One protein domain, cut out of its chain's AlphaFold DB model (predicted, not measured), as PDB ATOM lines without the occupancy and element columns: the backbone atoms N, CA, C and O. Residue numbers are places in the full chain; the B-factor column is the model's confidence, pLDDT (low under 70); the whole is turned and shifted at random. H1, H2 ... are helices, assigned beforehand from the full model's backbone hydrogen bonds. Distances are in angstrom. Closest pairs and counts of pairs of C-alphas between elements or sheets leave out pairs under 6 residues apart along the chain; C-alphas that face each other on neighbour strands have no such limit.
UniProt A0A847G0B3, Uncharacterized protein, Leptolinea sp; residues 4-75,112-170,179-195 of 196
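AT A GLANCE: This is residues 4 to 75, 112 to 170 and 179 to 195 of the 196 residues of an uncharacterized protein of Leptolinea sp (UniProt A0A847G0B3). Six helices form the body, joined in a ring of contacts that runs from the longest, H5, through H2, H3, H1, H7 and H9 back to H5. Little H4 packs on H5, H8 packs on H9 and H1, and H6 lies at one end of the long axis. The 148 printed residues hold nine named helices, H1 to H9 in chain order, and no named strand: all helix, with packing part aligned and part crossed. The whole is compact, with a radius of gyration of the C-alphas of 15.0 A, and only just elongated, spanning 47 by 31 by 27 A.

IN THESE COORDINATES: H5, residues 112 to 130, measures 26.6 A from C-alpha 112 at (-2.411, 3.797, -40.335). H1, residues 9 to 23, measures 20.7 A from C-alpha 9 at (12.095, -5.420, -51.405). H2, residues 30 to 43, measures 20.0 A, and H9, residues 182 to 194, 18.8 A. Shorter are H3, 51 to 60; H4, 71 to 75; H6, 138 to 146; H7, 153 to 160; and H8, 162 to 165.

HOW THE PARTS SIT: The hub, H5, touches H2, H4, H6 and H9. H5 and H9 run the same way at a shallow tilt of 29 degrees, closest at C-alphas 115 and 186, 4.5 A. H1 touches H3, C-alphas 12 and 51 being closest at 6.0 A. Every O i to N i+4 pair is within hydrogen-bond range in H1, H2, H3, H5, H6, H7 and H9; H4 has 0 of 1, but 2 of 2 O i to N i+3 pairs, and H8 is too short for an O i to N i+4 pair.

THE WHOLE: The printed part has two cuts: across the first, C-alphas 75 and 112 are 17.6 A apart, and across the second, C-alphas 170 and 179 are 20.0 A apart. No link printed whole is long. Confidence is low at residues 166 to 170.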
ATOM      1  N   GLU A   4      15.222 -12.148 -40.272       89.06
ATOM      2  CA  GLU A   4      16.171 -11.101 -39.885       89.06
ATOM      3  C   GLU A   4      17.076 -10.652 -41.042       89.06
ATOM      4  O   GLU A   4      17.675  -9.581 -40.971       89.06
ATOM      5  N   GLN A   5      17.176 -11.445 -42.114       87.19
ATOM      6  CA  GLN A   5      17.999 -11.137 -43.290       87.19
ATOM      7  C   GLN A   5      17.257 -10.264 -44.315       87.19
ATOM      8  O   GLN A   5      17.847  -9.835 -45.307       87.19
ATOM      9  N   ILE A   6      15.968  -9.984 -44.096       88.88
ATOM     10  CA  ILE A   6      15.161  -9.158 -44.994       88.88
ATOM     11  C   ILE A   6      15.534  -7.686 -44.809       88.88
ATOM     12  O   ILE A   6      15.128  -7.064 -43.833       88.88
ATOM     13  N   SER A   7      16.264  -7.122 -45.771       84.69
ATOM     14  CA  SER A   7      16.750  -5.731 -45.729       84.69
ATOM     15  C   SER A   7      16.269  -4.849 -46.883       84.69
ATOM     16  O   SER A   7      16.639  -3.683 -46.959       84.69
ATOM     17  N   ASN A   8      15.503  -5.405 -47.824       85.69
ATOM     18  CA  ASN A   8      14.966  -4.684 -48.975       85.69
ATOM     19  C   ASN A   8      13.795  -5.454 -49.610       85.69
ATOM     20  O   ASN A   8      13.475  -6.585 -49.225       85.69
ATOM     21  N   ALA A   9      13.193  -4.848 -50.635       87.50
ATOM     22  CA  ALA A   9      12.095  -5.420 -51.405       87.50
ATOM     23  C   ALA A   9      12.425  -6.787 -52.035       87.50
ATOM     24  O   ALA A   9      11.552  -7.652 -52.093       87.50
ATOM     25  N   TRP A  10      13.660  -7.013 -52.497       86.44
ATOM     26  CA  TRP A  10      14.056  -8.280 -53.123       86.44
ATOM     27  C   TRP A  10      14.046  -9.424 -52.118       86.44
ATOM     28  O   TRP A  10      13.398 -10.447 -52.349       86.44
ATOM     29  N   TYR A  11      14.701  -9.238 -50.972       89.31
ATOM     30  CA  TYR A  11      14.669 -10.234 -49.908       89.31
ATOM     31  C   TYR A  11      13.254 -10.418 -49.361       89.31
ATOM     32  O   TYR A  11      12.848 -11.546 -49.106       89.31
ATOM     33  N   PHE A  12      12.453  -9.356 -49.269       91.88
ATOM     34  CA  PHE A  12      11.045  -9.488 -48.907       91.88
ATOM     35  C   PHE A  12      10.291 -10.394 -49.889       91.88
ATOM     36  O   PHE A  12       9.674 -11.367 -49.470       91.88
ATOM     37  N   LYS A  13      10.405 -10.144 -51.200       92.12
ATOM     38  CA  LYS A  13       9.794 -10.975 -52.248       92.12
ATOM     39  C   LYS A  13      10.203 -12.440 -52.118       92.12
ATOM     40  O   LYS A  13       9.340 -13.313 -52.076       92.12
ATOM     41  N   VAL A  14      11.508 -12.709 -52.050       92.25
ATOM     42  CA  VAL A  14      12.040 -14.075 -51.924       92.25
ATOM     43  C   VAL A  14      11.493 -14.754 -50.669       92.25
ATOM     44  O   VAL A  14      11.077 -15.910 -50.732       92.25
ATOM     45  N   TYR A  15      11.443 -14.033 -49.549       94.31
ATOM     46  CA  TYR A  15      10.913 -14.551 -48.297       94.31
ATOM     47  C   TYR A  15       9.424 -14.892 -48.383       94.31
ATOM     48  O   TYR A  15       9.027 -15.972 -47.957       94.31
ATOM     49  N   ILE A  16       8.598 -14.006 -48.948       94.75
ATOM     50  CA  ILE A  16       7.152 -14.237 -49.062       94.75
ATOM     51  C   ILE A  16       6.857 -15.459 -49.934       94.75
ATOM     52  O   ILE A  16       6.003 -16.263 -49.573       94.75
ATOM     53  N   PHE A  17       7.586 -15.657 -51.037       93.62
ATOM     54  CA  PHE A  17       7.404 -16.855 -51.858       93.62
ATOM     55  C   PHE A  17       7.816 -18.143 -51.133       93.62
ATOM     56  O   PHE A  17       7.109 -19.143 -51.250       93.62
ATOM     57  N   ASP A  18       8.896 -18.125 -50.350       94.06
ATOM     58  CA  ASP A  18       9.272 -19.258 -49.491       94.06
ATOM     59  C   ASP A  18       8.210 -19.533 -48.409       94.06
ATOM     60  O   ASP A  18       7.756 -20.665 -48.247       94.06
ATOM     61  N   MET A  19       7.749 -18.486 -47.719       94.19
ATOM     62  CA  MET A  19       6.673 -18.553 -46.727       94.19
ATOM     63  C   MET A  19       5.400 -19.166 -47.326       94.19
ATOM     64  O   MET A  19       4.831 -20.080 -46.736       94.19
ATOM     65  N   ILE A  20       4.979 -18.727 -48.515       92.25
ATOM     66  CA  ILE A  20       3.801 -19.272 -49.202       92.25
ATOM     67  C   ILE A  20       3.933 -20.782 -49.421       92.25
ATOM     68  O   ILE A  20       2.970 -21.506 -49.192       92.25
ATOM     69  N   GLN A  21       5.111 -21.284 -49.807       91.12
ATOM     70  CA  GLN A  21       5.311 -22.730 -49.959       91.12
ATOM     71  C   GLN A  21       5.140 -23.464 -48.624       91.12
ATOM     72  O   GLN A  21       4.457 -24.489 -48.577       91.12
ATOM     73  N   ARG A  22       5.686 -22.909 -47.531       91.06
ATOM     74  CA  ARG A  22       5.585 -23.486 -46.178       91.06
ATOM     75  C   ARG A  22       4.148 -23.555 -45.654       91.06
ATOM     76  O   ARG A  22       3.818 -24.508 -44.955       91.06
ATOM     77  N   TYR A  23       3.301 -22.590 -46.015       88.25
ATOM     78  CA  TYR A  23       1.910 -22.498 -45.554       88.25
ATOM     79  C   TYR A  23       0.867 -22.816 -46.641       88.25
ATOM     80  O   TYR A  23      -0.324 -22.598 -46.449       88.25
ATOM     81  N   SER A  24       1.281 -23.377 -47.778       81.38
ATOM     82  CA  SER A  24       0.374 -23.711 -48.889       81.38
ATOM     83  C   SER A  24      -0.670 -24.782 -48.544       81.38
ATOM     84  O   SER A  24      -1.682 -24.892 -49.228       81.38
ATOM     85  N   LEU A  25      -0.429 -25.561 -47.485       81.06
ATOM     86  CA  LEU A  25      -1.293 -26.653 -47.027       81.06
ATOM     87  C   LEU A  25      -2.107 -26.298 -45.772       81.06
ATOM     88  O   LEU A  25      -2.625 -27.197 -45.116       81.06
ATOM     89  N   THR A  26      -2.177 -25.023 -45.376       84.19
ATOM     90  CA  THR A  26      -3.000 -24.639 -44.218       84.19
ATOM     91  C   THR A  26      -4.472 -24.570 -44.599       84.19
ATOM     92  O   THR A  26      -4.800 -23.921 -45.587       84.19
ATOM     93  N   ASP A  27      -5.352 -25.087 -43.743       87.38
ATOM     94  CA  ASP A  27      -6.812 -24.952 -43.890       87.38
ATOM     95  C   ASP A  27      -7.358 -23.602 -43.369       87.38
ATOM     96  O   ASP A  27      -8.556 -23.457 -43.132       87.38
ATOM     97  N   ARG A  28      -6.488 -22.612 -43.124       93.44
ATOM     98  CA  ARG A  28      -6.881 -21.310 -42.568       93.44
ATOM     99  C   ARG A  28      -7.675 -20.514 -43.599       93.44
ATOM    100  O   ARG A  28      -7.178 -20.267 -44.698       93.44
ATOM    101  N   SER A  29      -8.861 -20.044 -43.212       95.62
ATOM    102  CA  SER A  29      -9.675 -19.224 -44.106       95.62
ATOM    103  C   SER A  29      -9.060 -17.837 -44.321       95.62
ATOM    104  O   SER A  29      -8.272 -17.338 -43.508       95.62
ATOM    105  N   MET A  30      -9.427 -17.178 -45.422       96.56
ATOM    106  CA  MET A  30      -8.990 -15.806 -45.686       96.56
ATOM    107  C   MET A  30      -9.493 -14.835 -44.611       96.56
ATOM    108  O   MET A  30      -8.759 -13.937 -44.202       96.56
ATOM    109  N   GLU A  31     -10.723 -15.018 -44.125       97.56
ATOM    110  CA  GLU A  31     -11.281 -14.234 -43.020       97.56
ATOM    111  C   GLU A  31     -10.438 -14.367 -41.744       97.56
ATOM    112  O   GLU A  31     -10.015 -13.356 -41.169       97.56
ATOM    113  N   GLU A  32     -10.122 -15.603 -41.348       98.00
ATOM    114  CA  GLU A  32      -9.311 -15.889 -40.166       98.00
ATOM    115  C   GLU A  32      -7.899 -15.317 -40.308       98.00
ATOM    116  O   GLU A  32      -7.381 -14.691 -39.380       98.00
ATOM    117  N   TYR A  33      -7.288 -15.472 -41.484       98.25
ATOM    118  CA  TYR A  33      -5.983 -14.893 -41.790       98.25
ATOM    119  C   TYR A  33      -5.983 -13.369 -41.618       98.25
ATOM    120  O   TYR A  33      -5.104 -12.822 -40.950       98.25
ATOM    121  N   LEU A  34      -6.984 -12.663 -42.154       98.56
ATOM    122  CA  LEU A  34      -7.058 -11.204 -42.042       98.56
ATOM    123  C   LEU A  34      -7.290 -10.739 -40.602       98.56
ATOM    124  O   LEU A  34      -6.706  -9.735 -40.191       98.56
ATOM    125  N   ARG A  35      -8.103 -11.452 -39.812       98.69
ATOM    126  CA  ARG A  35      -8.279 -11.139 -38.383       98.69
ATOM    127  C   ARG A  35      -7.008 -11.403 -37.583       98.69
ATOM    128  O   ARG A  35      -6.665 -10.601 -36.714       98.69
ATOM    129  N   ALA A  36      -6.281 -12.478 -37.876       98.62
ATOM    130  CA  ALA A  36      -4.981 -12.731 -37.259       98.62
ATOM    131  C   ALA A  36      -3.979 -11.620 -37.620       98.62
ATOM    132  O   ALA A  36      -3.360 -11.036 -36.730       98.62
ATOM    133  N   LEU A  37      -3.910 -11.240 -38.901       98.69
ATOM    134  CA  LEU A  37      -3.078 -10.136 -39.381       98.69
ATOM    135  C   LEU A  37      -3.453  -8.801 -38.729       98.69
ATOM    136  O   LEU A  37      -2.576  -8.021 -38.363       98.69
ATOM    137  N   TRP A  38      -4.743  -8.531 -38.535       98.69
ATOM    138  CA  TRP A  38      -5.184  -7.339 -37.817       98.69
ATOM    139  C   TRP A  38      -4.688  -7.329 -36.367       98.69
ATOM    140  O   TRP A  38      -4.209  -6.297 -35.895       98.69
ATOM    141  N   GLY A  39      -4.703  -8.481 -35.693       98.56
ATOM    142  CA  GLY A  39      -4.097  -8.640 -34.371       98.56
ATOM    143  C   GLY A  39      -2.597  -8.324 -34.353       98.56
ATOM    144  O   GLY A  39      -2.133  -7.616 -33.455       98.56
ATOM    145  N   GLU A  40      -1.843  -8.787 -35.356       98.50
ATOM    146  CA  GLU A  40      -0.420  -8.448 -35.522       98.50
ATOM    147  C   GLU A  40      -0.211  -6.938 -35.724       98.50
ATOM    148  O   GLU A  40       0.580  -6.312 -35.016       98.50
ATOM    149  N   ILE A  41      -0.977  -6.323 -36.633       98.38
ATOM    150  CA  ILE A  41      -0.907  -4.885 -36.936       98.38
ATOM    151  C   ILE A  41      -1.181  -4.047 -35.683       98.38
ATOM    152  O   ILE A  41      -0.495  -3.056 -35.425       98.38
ATOM    153  N   GLN A  42      -2.178  -4.428 -34.881       98.06
ATOM    154  CA  GLN A  42      -2.497  -3.724 -33.641       98.06
ATOM    155  C   GLN A  42      -1.349  -3.794 -32.629       98.06
ATOM    156  O   GLN A  42      -1.044  -2.779 -31.995       98.06
ATOM    157  N   ARG A  43      -0.695  -4.956 -32.499       97.44
ATOM    158  CA  ARG A  43       0.450  -5.152 -31.595       97.44
ATOM    159  C   ARG A  43       1.658  -4.313 -32.001       97.44
ATOM    160  O   ARG A  43       2.315  -3.750 -31.130       97.44
ATOM    161  N   HIS A  44       1.881  -4.156 -33.303       96.69
ATOM    162  CA  HIS A  44       3.031  -3.444 -33.859       96.69
ATOM    163  C   HIS A  44       2.737  -2.006 -34.304       96.69
ATOM    164  O   HIS A  44       3.589  -1.358 -34.898       96.69
ATOM    165  N   ARG A  45       1.558  -1.451 -33.990       95.25
ATOM    166  CA  ARG A  45       1.110  -0.126 -34.467       95.25
ATOM    167  C   ARG A  45       2.127   1.005 -34.264       95.25
ATOM    168  O   ARG A  45       2.156   1.952 -35.049       95.25
ATOM    169  N   LYS A  46       2.879   0.961 -33.163       94.50
ATOM    170  CA  LYS A  46       3.845   2.003 -32.777       94.50
ATOM    171  C   LYS A  46       5.248   1.757 -33.329       94.50
ATOM    172  O   LYS A  46       6.101   2.630 -33.180       94.50
ATOM    173  N   ASP A  47       5.472   0.601 -33.938       93.69
ATOM    174  CA  ASP A  47       6.774   0.218 -34.453       93.69
ATOM    175  C   ASP A  47       6.990   0.828 -35.847       93.69
ATOM    176  O   ASP A  47       6.031   1.023 -36.604       93.69
ATOM    177  N   PRO A  48       8.242   1.148 -36.217       91.69
ATOM    178  CA  PRO A  48       8.570   1.538 -37.581       91.69
ATOM    179  C   PRO A  48       8.237   0.413 -38.561       91.69
ATOM    180  O   PRO A  48       8.610  -0.740 -38.345       91.69
ATOM    181  N   VAL A  49       7.581   0.752 -39.671       92.25
ATOM    182  CA  VAL A  49       7.267  -0.230 -40.711       92.25
ATOM    183  C   VAL A  49       8.534  -0.538 -41.507       92.25
ATOM    184  O   VAL A  49       9.119   0.345 -42.133       92.25
ATOM    185  N   THR A  50       8.951  -1.801 -41.485       91.94
ATOM    186  CA  THR A  50      10.096  -2.329 -42.240       91.94
ATOM    187  C   THR A  50       9.684  -3.583 -43.001       91.94
ATOM    188  O   THR A  50       8.688  -4.221 -42.653       91.94
ATOM    189  N   TYR A  51      10.454  -3.978 -44.017       92.06
ATOM    190  CA  TYR A  51      10.199  -5.232 -44.732       92.06
ATOM    191  C   TYR A  51      10.221  -6.447 -43.796       92.06
ATOM    192  O   TYR A  51       9.353  -7.313 -43.902       92.06
ATOM    193  N   THR A  52      11.159  -6.488 -42.843       93.75
ATOM    194  CA  THR A  52      11.221  -7.529 -41.806       93.75
ATOM    195  C   THR A  52       9.938  -7.580 -40.983       93.75
ATOM    196  O   THR A  52       9.384  -8.657 -40.770       93.75
ATOM    197  N   LEU A  53       9.450  -6.422 -40.522       94.88
ATOM    198  CA  LEU A  53       8.236  -6.355 -39.715       94.88
ATOM    199  C   LEU A  53       7.013  -6.794 -40.526       94.88
ATOM    200  O   LEU A  53       6.210  -7.578 -40.031       94.88
ATOM    201  N   LEU A  54       6.891  -6.338 -41.777       95.38
ATOM    202  CA  LEU A  54       5.811  -6.769 -42.663       95.38
ATOM    203  C   LEU A  54       5.826  -8.283 -42.871       95.38
ATOM    204  O   LEU A  54       4.803  -8.927 -42.665       95.38
ATOM    205  N   ALA A  55       6.980  -8.855 -43.220       95.62
ATOM    206  CA  ALA A  55       7.116 -10.296 -43.415       95.62
ATOM    207  C   ALA A  55       6.726 -11.069 -42.152       95.62
ATOM    208  O   ALA A  55       6.025 -12.073 -42.241       95.62
ATOM    209  N   ARG A  56       7.107 -10.558 -40.974       96.31
ATOM    210  CA  ARG A  56       6.794 -11.187 -39.688       96.31
ATOM    211  C   ARG A  56       5.302 -11.181 -39.407       96.31
ATOM    212  O   ARG A  56       4.763 -12.207 -39.017       96.31
ATOM    213  N   MET A  57       4.628 -10.053 -39.621       97.88
ATOM    214  CA  MET A  57       3.180  -9.967 -39.416       97.88
ATOM    215  C   MET A  57       2.415 -10.872 -40.392       97.88
ATOM    216  O   MET A  57       1.463 -11.528 -39.984       97.88
ATOM    217  N   LEU A  58       2.841 -10.941 -41.659       97.31
ATOM    218  CA  LEU A  58       2.229 -11.816 -42.667       97.31
ATOM    219  C   LEU A  58       2.436 -13.301 -42.333       97.31
ATOM    220  O   LEU A  58       1.493 -14.083 -42.408       97.31
ATOM    221  N   GLU A  59       3.637 -13.690 -41.903       96.69
ATOM    222  CA  GLU A  59       3.915 -15.063 -41.472       96.69
ATOM    223  C   GLU A  59       3.128 -15.430 -40.208       96.69
ATOM    224  O   GLU A  59       2.447 -16.456 -40.168       96.69
ATOM    225  N   ASN A  60       3.169 -14.576 -39.183       97.38
ATOM    226  CA  ASN A  60       2.453 -14.801 -37.930       97.38
ATOM    227  C   ASN A  60       0.941 -14.926 -38.150       97.38
ATOM    228  O   ASN A  60       0.280 -15.665 -37.421       97.38
ATOM    229  N   ALA A  61       0.388 -14.248 -39.157       97.56
ATOM    230  CA  ALA A  61      -1.025 -14.328 -39.506       97.56
ATOM    231  C   ALA A  61      -1.468 -15.704 -40.034       97.56
ATOM    232  O   ALA A  61      -2.669 -15.931 -40.147       97.56
ATOM    233  N   TYR A  62      -0.557 -16.647 -40.304       96.31
ATOM    234  CA  TYR A  62      -0.914 -18.044 -40.588       96.31
ATOM    235  C   TYR A  62      -1.122 -18.899 -39.336       96.31
ATOM    236  O   TYR A  62      -1.803 -19.919 -39.399       96.31
ATOM    237  N   THR A  63      -0.543 -18.508 -38.201       95.00
ATOM    238  CA  THR A  63      -0.489 -19.355 -36.994       95.00
ATOM    239  C   THR A  63      -1.119 -18.711 -35.768       95.00
ATOM    240  O   THR A  63      -1.605 -19.418 -34.892       95.00
ATOM    241  N   SER A  64      -1.167 -17.381 -35.711       97.25
ATOM    242  CA  SER A  64      -1.728 -16.638 -34.581       97.25
ATOM    243  C   SER A  64      -3.240 -16.770 -34.512       97.25
ATOM    244  O   SER A  64      -3.901 -16.871 -35.547       97.25
ATOM    245  N   ASP A  65      -3.802 -16.717 -33.309       97.62
ATOM    246  CA  ASP A  65      -5.251 -16.740 -33.136       97.62
ATOM    247  C   ASP A  65      -5.900 -15.502 -33.782       97.62
ATOM    248  O   ASP A  65      -5.433 -14.374 -33.567       97.62
ATOM    249  N   PRO A  66      -6.979 -15.673 -34.569       98.12
ATOM    250  CA  PRO A  66      -7.698 -14.545 -35.135       98.12
ATOM    251  C   PRO A  66      -8.398 -13.761 -34.025       98.12
ATOM    252  O   PRO A  66      -9.096 -14.329 -33.181       98.12
ATOM    253  N   VAL A  67      -8.258 -12.432 -34.033       98.12
ATOM    254  CA  VAL A  67      -8.988 -11.588 -33.074       98.12
ATOM    255  C   VAL A  67     -10.502 -11.743 -33.274       98.12
ATOM    256  O   VAL A  67     -10.922 -11.999 -34.400       98.12
ATOM    257  N   PRO A  68     -11.356 -11.594 -32.246       97.81
ATOM    258  CA  PRO A  68     -12.805 -11.700 -32.417       97.81
ATOM    259  C   PRO A  68     -13.342 -10.719 -33.464       97.81
ATOM    260  O   PRO A  68     -12.909  -9.566 -33.511       97.81
ATOM    261  N   TYR A  69     -14.289 -11.172 -34.286       97.25
ATOM    262  CA  TYR A  69     -14.984 -10.294 -35.223       97.25
ATOM    263  C   TYR A  69     -15.826  -9.260 -34.462       97.25
ATOM    264  O   TYR A  69     -16.587  -9.615 -33.560       97.25
ATOM    265  N   ASP A  70     -15.706  -7.989 -34.843       97.00
ATOM    266  CA  ASP A  70     -16.520  -6.895 -34.310       97.00
ATOM    267  C   ASP A  70     -17.563  -6.469 -35.362       97.00
ATOM    268  O   ASP A  70     -17.192  -5.963 -36.428       97.00
ATOM    269  N   PRO A  71     -18.874  -6.616 -35.081       93.94
ATOM    270  CA  PRO A  71     -19.937  -6.183 -35.986       93.94
ATOM    271  C   PRO A  71     -19.864  -4.706 -36.395       93.94
ATOM    272  O   PRO A  71     -20.346  -4.350 -37.470       93.94
ATOM    273  N   GLY A  72     -19.240  -3.845 -35.583       95.62
ATOM    274  CA  GLY A  72     -19.013  -2.437 -35.908       95.62
ATOM    275  C   GLY A  72     -18.106  -2.223 -37.123       95.62
ATOM    276  O   GLY A  72     -18.145  -1.156 -37.739       95.62
ATOM    277  N   TRP A  73     -17.334  -3.233 -37.538       96.44
ATOM    278  CA  TRP A  73     -16.521  -3.162 -38.755       96.44
ATOM    279  C   TRP A  73     -17.367  -3.056 -40.029       96.44
ATOM    280  O   TRP A  73     -16.894  -2.486 -41.013       96.44
ATOM    281  N   LYS A  74     -18.646  -3.465 -39.989       92.62
ATOM    282  CA  LYS A  74     -19.604  -3.279 -41.094       92.62
ATOM    283  C   LYS A  74     -19.837  -1.819 -41.463       92.62
ATOM    284  O   LYS A  74     -20.227  -1.540 -42.593       92.62
ATOM    285  N   GLU A  75     -19.568  -0.882 -40.558       92.38
ATOM    286  CA  GLU A  75     -19.718   0.554 -40.814       92.38
ATOM    287  C   GLU A  75     -18.464   1.202 -41.410       92.38
ATOM    288  O   GLU A  75     -18.504   2.346 -41.869       92.38
ATOM    289  N   PHE A 112      -1.812   4.859 -41.140       95.25
ATOM    290  CA  PHE A 112      -2.411   3.797 -40.335       95.25
ATOM    291  C   PHE A 112      -3.935   3.738 -40.490       95.25
ATOM    292  O   PHE A 112      -4.499   2.647 -40.555       95.25
ATOM    293  N   GLU A 113      -4.622   4.877 -40.607       94.19
ATOM    294  CA  GLU A 113      -6.070   4.875 -40.859       94.19
ATOM    295  C   GLU A 113      -6.386   4.339 -42.264       94.19
ATOM    296  O   GLU A 113      -7.384   3.639 -42.456       94.19
ATOM    297  N   ILE A 114      -5.504   4.581 -43.242       94.50
ATOM    298  CA  ILE A 114      -5.596   3.970 -44.577       94.50
ATOM    299  C   ILE A 114      -5.542   2.439 -44.481       94.50
ATOM    300  O   ILE A 114      -6.418   1.751 -45.013       94.50
ATOM    301  N   LEU A 115      -4.555   1.900 -43.767       96.31
ATOM    302  CA  LEU A 115      -4.439   0.464 -43.528       96.31
ATOM    303  C   LEU A 115      -5.650  -0.103 -42.791       96.31
ATOM    304  O   LEU A 115      -6.252  -1.071 -43.248       96.31
ATOM    305  N   LYS A 116      -6.021   0.516 -41.672       96.88
ATOM    306  CA  LYS A 116      -7.133   0.086 -40.826       96.88
ATOM    307  C   LYS A 116      -8.434   0.006 -41.615       96.88
ATOM    308  O   LYS A 116      -9.121  -1.004 -41.550       96.88
ATOM    309  N   THR A 117      -8.768   1.034 -42.393       95.88
ATOM    310  CA  THR A 117      -9.993   0.990 -43.210       95.88
ATOM    311  C   THR A 117      -9.938  -0.087 -44.289       95.88
ATOM    312  O   THR A 117     -10.953  -0.729 -44.545       95.88
ATOM    313  N   THR A 118      -8.761  -0.332 -44.870       96.00
ATOM    314  CA  THR A 118      -8.553  -1.384 -45.875       96.00
ATOM    315  C   THR A 118      -8.770  -2.776 -45.281       96.00
ATOM    316  O   THR A 118      -9.612  -3.524 -45.774       96.00
ATOM    317  N   ILE A 119      -8.061  -3.118 -44.201       97.88
ATOM    318  CA  ILE A 119      -8.118  -4.468 -43.630       97.88
ATOM    319  C   ILE A 119      -9.472  -4.766 -42.978       97.88
ATOM    320  O   ILE A 119     -10.010  -5.848 -43.181       97.88
ATOM    321  N   LEU A 120     -10.078  -3.811 -42.262       98.00
ATOM    322  CA  LEU A 120     -11.380  -4.031 -41.616       98.00
ATOM    323  C   LEU A 120     -12.507  -4.232 -42.634       98.00
ATOM    324  O   LEU A 120     -13.424  -5.024 -42.399       98.00
ATOM    325  N   GLN A 121     -12.431  -3.553 -43.781       95.88
ATOM    326  CA  GLN A 121     -13.358  -3.806 -44.875       95.88
ATOM    327  C   GLN A 121     -13.144  -5.204 -45.454       95.88
ATOM    328  O   GLN A 121     -14.114  -5.937 -45.613       95.88
ATOM    329  N   GLN A 122     -11.900  -5.594 -45.733       97.06
ATOM    330  CA  GLN A 122     -11.606  -6.919 -46.278       97.06
ATOM    331  C   GLN A 122     -12.046  -8.046 -45.334       97.06
ATOM    332  O   GLN A 122     -12.682  -8.995 -45.787       97.06
ATOM    333  N   ILE A 123     -11.805  -7.903 -44.026       97.94
ATOM    334  CA  ILE A 123     -12.325  -8.820 -43.000       97.94
ATOM    335  C   ILE A 123     -13.847  -8.901 -43.088       97.94
ATOM    336  O   ILE A 123     -14.409  -9.987 -43.131       97.94
ATOM    337  N   THR A 124     -14.527  -7.755 -43.148       96.62
ATOM    338  CA  THR A 124     -15.993  -7.714 -43.222       96.62
ATOM    339  C   THR A 124     -16.524  -8.401 -44.477       96.62
ATOM    340  O   THR A 124     -17.484  -9.162 -44.393       96.62
ATOM    341  N   GLU A 125     -15.912  -8.163 -45.636       95.62
ATOM    342  CA  GLU A 125     -16.317  -8.798 -46.891       95.62
ATOM    343  C   GLU A 125     -16.159 -10.322 -46.818       95.62
ATOM    344  O   GLU A 125     -17.084 -11.044 -47.193       95.62
ATOM    345  N   ARG A 126     -15.038 -10.818 -46.274       96.38
ATOM    346  CA  ARG A 126     -14.810 -12.259 -46.096       96.38
ATOM    347  C   ARG A 126     -15.729 -12.874 -45.046       96.38
ATOM    348  O   ARG A 126     -16.306 -13.920 -45.312       96.38
ATOM    349  N   TYR A 127     -15.971 -12.194 -43.928       96.38
ATOM    350  CA  TYR A 127     -16.933 -12.637 -42.918       96.38
ATOM    351  C   TYR A 127     -18.340 -12.811 -43.504       96.38
ATOM    352  O   TYR A 127     -18.998 -13.822 -43.264       96.38
ATOM    353  N   LEU A 128     -18.799 -11.849 -44.310       94.88
ATOM    354  CA  LEU A 128     -20.108 -11.931 -44.962       94.88
ATOM    355  C   LEU A 128     -20.190 -13.098 -45.957       94.88
ATOM    356  O   LEU A 128     -21.226 -13.755 -46.036       94.88
ATOM    357  N   LEU A 129     -19.105 -13.374 -46.688       94.50
ATOM    358  CA  LEU A 129     -19.032 -14.490 -47.633       94.50
ATOM    359  C   LEU A 129     -18.926 -15.863 -46.954       94.50
ATOM    360  O   LEU A 129     -19.488 -16.822 -47.470       94.50
ATOM    361  N   GLU A 130     -18.209 -15.966 -45.835       94.25
ATOM    362  CA  GLU A 130     -17.852 -17.247 -45.203       94.25
ATOM    363  C   GLU A 130     -18.791 -17.646 -44.054       94.25
ATOM    364  O   GLU A 130     -18.963 -18.835 -43.782       94.25
ATOM    365  N   HIS A 131     -19.410 -16.679 -43.367       92.56
ATOM    366  CA  HIS A 131     -20.140 -16.933 -42.116       92.56
ATOM    367  C   HIS A 131     -21.555 -16.350 -42.064       92.56
ATOM    368  O   HIS A 131     -22.365 -16.799 -41.253       92.56
ATOM    369  N   ALA A 132     -21.875 -15.365 -42.903       88.69
ATOM    370  CA  ALA A 132     -23.146 -14.645 -42.841       88.69
ATOM    371  C   ALA A 132     -23.852 -14.568 -44.202       88.69
ATOM    372  O   ALA A 132     -24.396 -13.531 -44.575       88.69
ATOM    373  N   GLU A 133     -23.901 -15.688 -44.929       77.62
ATOM    374  CA  GLU A 133     -24.486 -15.749 -46.278       77.62
ATOM    375  C   GLU A 133     -25.944 -15.259 -46.335       77.62
ATOM    376  O   GLU A 133     -26.351 -14.635 -47.312       77.62
ATOM    377  N   ASN A 134     -26.716 -15.479 -45.265       88.69
ATOM    378  CA  ASN A 134     -28.113 -15.041 -45.163       88.69
ATOM    379  C   ASN A 134     -28.277 -13.513 -45.046       88.69
ATOM    380  O   ASN A 134     -29.396 -13.016 -45.158       88.69
ATOM    381  N   GLU A 135     -27.196 -12.771 -44.793       90.12
ATOM    382  CA  GLU A 135     -27.210 -11.306 -44.732       90.12
ATOM    383  C   GLU A 135     -27.017 -10.644 -46.105       90.12
ATOM    384  O   GLU A 135     -27.165  -9.428 -46.221       90.12
ATOM    385  N   LEU A 136     -26.696 -11.418 -47.148       91.44
ATOM    386  CA  LEU A 136     -26.449 -10.907 -48.493       91.44
ATOM    387  C   LEU A 136     -27.586 -11.290 -49.440       91.44
ATOM    388  O   LEU A 136     -27.965 -12.455 -49.557       91.44
ATOM    389  N   SER A 137     -28.073 -10.328 -50.224       93.75
ATOM    390  CA  SER A 137     -28.795 -10.674 -51.449       93.75
ATOM    391  C   SER A 137     -27.853 -11.350 -52.456       93.75
ATOM    392  O   SER A 137     -26.638 -11.143 -52.436       93.75
ATOM    393  N   THR A 138     -28.406 -12.101 -53.415       93.00
ATOM    394  CA  THR A 138     -27.624 -12.741 -54.492       93.00
ATOM    395  C   THR A 138     -26.702 -11.749 -55.205       93.00
ATOM    396  O   THR A 138     -25.523 -12.027 -55.404       93.00
ATOM    397  N   LYS A 139     -27.213 -10.551 -55.513       94.38
ATOM    398  CA  LYS A 139     -26.457  -9.495 -56.197       94.38
ATOM    399  C   LYS A 139     -25.310  -8.945 -55.344       94.38
ATOM    400  O   LYS A 139     -24.249  -8.621 -55.873       94.38
ATOM    401  N   GLU A 140     -25.520  -8.793 -54.039       93.44
ATOM    402  CA  GLU A 140     -24.464  -8.343 -53.126       93.44
ATOM    403  C   GLU A 140     -23.380  -9.407 -52.980       93.44
ATOM    404  O   GLU A 140     -22.198  -9.075 -53.047       93.44
ATOM    405  N   ARG A 141     -23.773 -10.681 -52.884       93.31
ATOM    406  CA  ARG A 141     -22.841 -11.811 -52.831       93.31
ATOM    407  C   ARG A 141     -21.979 -11.900 -54.087       93.31
ATOM    408  O   ARG A 141     -20.761 -11.966 -53.973       93.31
ATOM    409  N   GLU A 142     -22.582 -11.841 -55.273       93.69
ATOM    410  CA  GLU A 142     -21.846 -11.832 -56.548       93.69
ATOM    411  C   GLU A 142     -20.862 -10.665 -56.629       93.69
ATOM    412  O   GLU A 142     -19.716 -10.841 -57.031       93.69
ATOM    413  N   LYS A 143     -21.284  -9.469 -56.201       93.06
ATOM    414  CA  LYS A 143     -20.405  -8.300 -56.162       93.06
ATOM    415  C   LYS A 143     -19.204  -8.526 -55.244       93.06
ATOM    416  O   LYS A 143     -18.096  -8.164 -55.622       93.06
ATOM    417  N   LEU A 144     -19.415  -9.088 -54.052       93.12
ATOM    418  CA  LEU A 144     -18.322  -9.381 -53.129       93.12
ATOM    419  C   LEU A 144     -17.385 -10.447 -53.695       93.12
ATOM    420  O   LEU A 144     -16.184 -10.237 -53.670       93.12
ATOM    421  N   ILE A 145     -17.901 -11.526 -54.282       93.44
ATOM    422  CA  ILE A 145     -17.063 -12.548 -54.933       93.44
ATOM    423  C   ILE A 145     -16.207 -11.924 -56.038       93.44
ATOM    424  O   ILE A 145     -15.000 -12.128 -56.067       93.44
ATOM    425  N   ASN A 146     -16.805 -11.087 -56.887       92.19
ATOM    426  CA  ASN A 146     -16.096 -10.418 -57.979       92.19
ATOM    427  C   ASN A 146     -15.076  -9.370 -57.504       92.19
ATOM    428  O   ASN A 146     -14.242  -8.936 -58.293       92.19
ATOM    429  N   ASN A 147     -15.132  -8.939 -56.239       91.06
ATOM    430  CA  ASN A 147     -14.104  -8.076 -55.661       91.06
ATOM    431  C   ASN A 147     -12.857  -8.861 -55.221       91.06
ATOM    432  O   ASN A 147     -11.873  -8.224 -54.858       91.06
ATOM    433  N   TRP A 148     -12.903 -10.196 -55.182       94.94
ATOM    434  CA  TRP A 148     -11.857 -11.052 -54.625       94.94
ATOM    435  C   TRP A 148     -11.279 -11.993 -55.686       94.94
ATOM    436  O   TRP A 148     -11.667 -13.155 -55.781       94.94
ATOM    437  N   SER A 149     -10.294 -11.488 -56.428       93.81
ATOM    438  CA  SER A 149      -9.455 -12.263 -57.353       93.81
ATOM    439  C   SER A 149      -8.684 -13.378 -56.650       93.81
ATOM    440  O   SER A 149      -8.547 -14.486 -57.163       93.81
ATOM    441  N   ASN A 150      -8.224 -13.101 -55.427       93.12
ATOM    442  CA  ASN A 150      -7.424 -14.027 -54.636       93.12
ATOM    443  C   ASN A 150      -8.155 -14.389 -53.336       93.12
ATOM    444  O   ASN A 150      -7.985 -13.710 -52.321       93.12
ATOM    445  N   PRO A 151      -9.010 -15.427 -53.350       92.12
ATOM    446  CA  PRO A 151      -9.840 -15.783 -52.202       92.12
ATOM    447  C   PRO A 151      -9.100 -16.568 -51.114       92.12
ATOM    448  O   PRO A 151      -9.711 -16.834 -50.081       92.12
ATOM    449  N   GLU A 152      -7.836 -16.930 -51.343       92.94
ATOM    450  CA  GLU A 152      -7.006 -17.739 -50.451       92.94
ATOM    451  C   GLU A 152      -5.791 -16.934 -49.960       92.94
ATOM    452  O   GLU A 152      -5.200 -16.190 -50.753       92.94
ATOM    453  N   PRO A 153      -5.330 -17.113 -48.705       95.25
ATOM    454  CA  PRO A 153      -4.195 -16.356 -48.167       95.25
ATOM    455  C   PRO A 153      -2.926 -16.427 -49.024       95.25
ATOM    456  O   PRO A 153      -2.182 -15.453 -49.130       95.25
ATOM    457  N   PHE A 154      -2.655 -17.571 -49.655       92.00
ATOM    458  CA  PHE A 154      -1.440 -17.751 -50.448       92.00
ATOM    459  C   PHE A 154      -1.479 -17.002 -51.788       92.00
ATOM    460  O   PHE A 154      -0.496 -16.343 -52.133       92.00
ATOM    461  N   THR A 155      -2.594 -17.056 -52.528       91.88
ATOM    462  CA  THR A 155      -2.747 -16.276 -53.767       91.88
ATOM    463  C   THR A 155      -2.782 -14.788 -53.446       91.88
ATOM    464  O   THR A 155      -2.119 -13.998 -54.116       91.88
ATOM    465  N   PHE A 156      -3.431 -14.422 -52.337       95.62
ATOM    466  CA  PHE A 156      -3.497 -13.054 -51.838       95.62
ATOM    467  C   PHE A 156      -2.103 -12.487 -51.545       95.62
ATOM    468  O   PHE A 156      -1.749 -11.410 -52.027       95.62
ATOM    469  N   ASN A 157      -1.279 -13.227 -50.799       95.19
ATOM    470  CA  ASN A 157       0.080 -12.797 -50.478       95.19
ATOM    471  C   ASN A 157       0.994 -12.786 -51.715       95.19
ATOM    472  O   ASN A 157       1.844 -11.901 -51.838       95.19
ATOM    473  N   SER A 158       0.812 -13.728 -52.649       92.12
ATOM    474  CA  SER A 158       1.552 -13.763 -53.918       92.12
ATOM    475  C   SER A 158       1.287 -12.510 -54.754       92.12
ATOM    476  O   SER A 158       2.228 -11.852 -55.201       92.12
ATOM    477  N   ALA A 159       0.014 -12.144 -54.923       93.19
ATOM    478  CA  ALA A 159      -0.387 -10.937 -55.637       93.19
ATOM    479  C   ALA A 159       0.082  -9.665 -54.911       93.19
ATOM    480  O   ALA A 159       0.654  -8.767 -55.531       93.19
ATOM    481  N   GLY A 160      -0.074  -9.602 -53.584       93.25
ATOM    482  CA  GLY A 160       0.287  -8.431 -52.782       93.25
ATOM    483  C   GLY A 160       1.746  -7.994 -52.937       93.25
ATOM    484  O   GLY A 160       2.030  -6.794 -52.938       93.25
ATOM    485  N   VAL A 161       2.676  -8.937 -53.150       91.31
ATOM    486  CA  VAL A 161       4.109  -8.644 -53.367       91.31
ATOM    487  C   VAL A 161       4.326  -7.652 -54.513       91.31
ATOM    488  O   VAL A 161       5.232  -6.822 -54.432       91.31
ATOM    489  N   ILE A 162       3.476  -7.664 -55.544       86.00
ATOM    490  CA  ILE A 162       3.564  -6.743 -56.687       86.00
ATOM    491  C   ILE A 162       3.502  -5.283 -56.225       86.00
ATOM    492  O   ILE A 162       4.254  -4.456 -56.736       86.00
ATOM    493  N   ALA A 163       2.692  -4.969 -55.208       84.62
ATOM    494  CA  ALA A 163       2.551  -3.608 -54.688       84.62
ATOM    495  C   ALA A 163       3.865  -3.019 -54.149       84.62
ATOM    496  O   ALA A 163       4.038  -1.801 -54.135       84.62
ATOM    497  N   LEU A 164       4.774  -3.875 -53.675       84.44
ATOM    498  CA  LEU A 164       6.027  -3.473 -53.036       84.44
ATOM    499  C   LEU A 164       7.258  -3.731 -53.912       84.44
ATOM    500  O   LEU A 164       8.343  -3.249 -53.586       84.44
ATOM    501  N   CYS A 165       7.104  -4.496 -54.997       80.75
ATOM    502  CA  CYS A 165       8.212  -5.056 -55.769       80.75
ATOM    503  C   CYS A 165       8.093  -4.852 -57.292       80.75
ATOM    504  O   CYS A 165       8.893  -5.439 -58.020       80.75
ATOM    505  N   SER A 166       7.128  -4.058 -57.781       66.94
ATOM    506  CA  SER A 166       6.863  -3.860 -59.220       66.94
ATOM    507  C   SER A 166       8.046  -3.311 -60.020       66.94
ATOM    508  O   SER A 166       8.149  -3.594 -61.206       66.94
ATOM    509  N   ASP A 167       8.943  -2.559 -59.380       57.72
ATOM    510  CA  ASP A 167      10.011  -1.818 -60.065       57.72
ATOM    511  C   ASP A 167      11.365  -2.565 -60.060       57.72
ATOM    512  O   ASP A 167      12.396  -1.991 -60.399       57.72
ATOM    513  N   MET A 168      11.393  -3.847 -59.666       59.28
ATOM    514  CA  MET A 168      12.633  -4.625 -59.490       59.28
ATOM    515  C   MET A 168      13.068  -5.434 -60.722       59.28
ATOM    516  O   MET A 168      13.612  -6.530 -60.586       59.28
ATOM    517  N   ASP A 169      12.866  -4.896 -61.925       48.72
ATOM    518  CA  ASP A 169      13.286  -5.530 -63.189       48.72
ATOM    519  C   ASP A 169      14.813  -5.655 -63.355       48.72
ATOM    520  O   ASP A 169      15.294  -6.245 -64.322       48.72
ATOM    521  N   THR A 170      15.607  -5.145 -62.414       47.75
ATOM    522  CA  THR A 170      17.068  -5.230 -62.464       47.75
ATOM    523  C   THR A 170      17.622  -5.729 -61.134       47.75
ATOM    524  O   THR A 170      17.250  -5.255 -60.066       47.75
ATOM    525  N   SER A 179      11.871   3.676 -46.808       70.50
ATOM    526  CA  SER A 179      11.081   3.736 -45.579       70.50
ATOM    527  C   SER A 179       9.639   3.358 -45.911       70.50
ATOM    528  O   SER A 179       8.967   4.092 -46.647       70.50
ATOM    529  N   LEU A 180       9.189   2.211 -45.412       87.88
ATOM    530  CA  LEU A 180       7.816   1.781 -45.590       87.88
ATOM    531  C   LEU A 180       6.912   2.556 -44.638       87.88
ATOM    532  O   LEU A 180       7.314   3.062 -43.590       87.88
ATOM    533  N   SER A 181       5.655   2.630 -45.024       91.44
ATOM    534  CA  SER A 181       4.571   3.193 -44.248       91.44
ATOM    535  C   SER A 181       3.443   2.176 -44.136       91.44
ATOM    536  O   SER A 181       3.349   1.217 -44.901       91.44
ATOM    537  N   TRP A 182       2.513   2.413 -43.216       95.25
ATOM    538  CA  TRP A 182       1.302   1.599 -43.125       95.25
ATOM    539  C   TRP A 182       0.452   1.645 -44.404       95.25
ATOM    540  O   TRP A 182      -0.250   0.684 -44.712       95.25
ATOM    541  N   ALA A 183       0.559   2.715 -45.196       92.88
ATOM    542  CA  ALA A 183      -0.109   2.806 -46.487       92.88
ATOM    543  C   ALA A 183       0.509   1.870 -47.542       92.88
ATOM    544  O   ALA A 183      -0.210   1.432 -48.438       92.88
ATOM    545  N   ASP A 184       1.789   1.500 -47.421       92.56
ATOM    546  CA  ASP A 184       2.402   0.479 -48.280       92.56
ATOM    547  C   ASP A 184       1.811  -0.909 -47.982       92.56
ATOM    548  O   ASP A 184       1.475  -1.645 -48.908       92.56
ATOM    549  N   LEU A 185       1.562  -1.240 -46.706       95.44
ATOM    550  CA  LEU A 185       0.812  -2.453 -46.353       95.44
ATOM    551  C   LEU A 185      -0.643  -2.376 -46.846       95.44
ATOM    552  O   LEU A 185      -1.170  -3.354 -47.359       95.44
ATOM    553  N   ALA A 186      -1.293  -1.213 -46.772       95.19
ATOM    554  CA  ALA A 186      -2.638  -1.047 -47.329       95.19
ATOM    555  C   ALA A 186      -2.680  -1.277 -48.853       95.19
ATOM    556  O   ALA A 186      -3.636  -1.863 -49.370       95.19
ATOM    557  N   ALA A 187      -1.642  -0.836 -49.572       92.94
ATOM    558  CA  ALA A 187      -1.475  -1.106 -50.996       92.94
ATOM    559  C   ALA A 187      -1.238  -2.601 -51.256       92.94
ATOM    560  O   ALA A 187      -1.919  -3.166 -52.109       92.94
ATOM    561  N   TYR A 188      -0.369  -3.252 -50.473       95.44
ATOM    562  CA  TYR A 188      -0.152  -4.704 -50.511       95.44
ATOM    563  C   TYR A 188      -1.469  -5.476 -50.359       95.44
ATOM    564  O   TYR A 188      -1.791  -6.296 -51.212       95.44
ATOM    565  N   LEU A 189      -2.279  -5.156 -49.342       96.44
ATOM    566  CA  LEU A 189      -3.577  -5.804 -49.120       96.44
ATOM    567  C   LEU A 189      -4.574  -5.528 -50.252       96.44
ATOM    568  O   LEU A 189      -5.346  -6.400 -50.645       96.44
ATOM    569  N   SER A 190      -4.574  -4.303 -50.781       94.75
ATOM    570  CA  SER A 190      -5.472  -3.916 -51.871       94.75
ATOM    571  C   SER A 190      -5.148  -4.656 -53.165       94.75
ATOM    572  O   SER A 190      -6.070  -5.131 -53.817       94.75
ATOM    573  N   ILE A 191      -3.865  -4.758 -53.528       94.56
ATOM    574  CA  ILE A 191      -3.404  -5.516 -54.700       94.56
ATOM    575  C   ILE A 191      -3.616  -7.011 -54.478       94.56
ATOM    576  O   ILE A 191      -4.147  -7.675 -55.363       94.56
ATOM    577  N   GLY A 192      -3.308  -7.510 -53.278       95.44
ATOM    578  CA  GLY A 192      -3.575  -8.889 -52.887       95.44
ATOM    579  C   GLY A 192      -5.031  -9.288 -53.109       95.44
ATOM    580  O   GLY A 192      -5.294 -10.384 -53.568       95.44
ATOM    581  N   GLN A 193      -5.986  -8.386 -52.882       95.31
ATOM    582  CA  GLN A 193      -7.404  -8.664 -53.108       95.31
ATOM    583  C   GLN A 193      -7.807  -8.728 -54.597       95.31
ATOM    584  O   GLN A 193      -8.627  -9.573 -54.949       95.31
ATOM    585  N   VAL A 194      -7.292  -7.831 -55.450       91.81
ATOM    586  CA  VAL A 194      -7.902  -7.519 -56.770       91.81
ATOM    587  C   VAL A 194      -7.046  -7.852 -57.994       91.81
ATOM    588  O   VAL A 194      -7.502  -7.640 -59.115       91.81
ATOM    589  N   TYR A 195      -5.788  -8.244 -57.809       83.94
ATOM    590  CA  TYR A 195      -4.868  -8.488 -58.920       83.94
ATOM    591  C   TYR A 195      -4.898  -9.966 -59.329       83.94
ATOM    592  O   TYR A 195      -4.574 -10.815 -58.500       83.94
TER     593      TYR A 195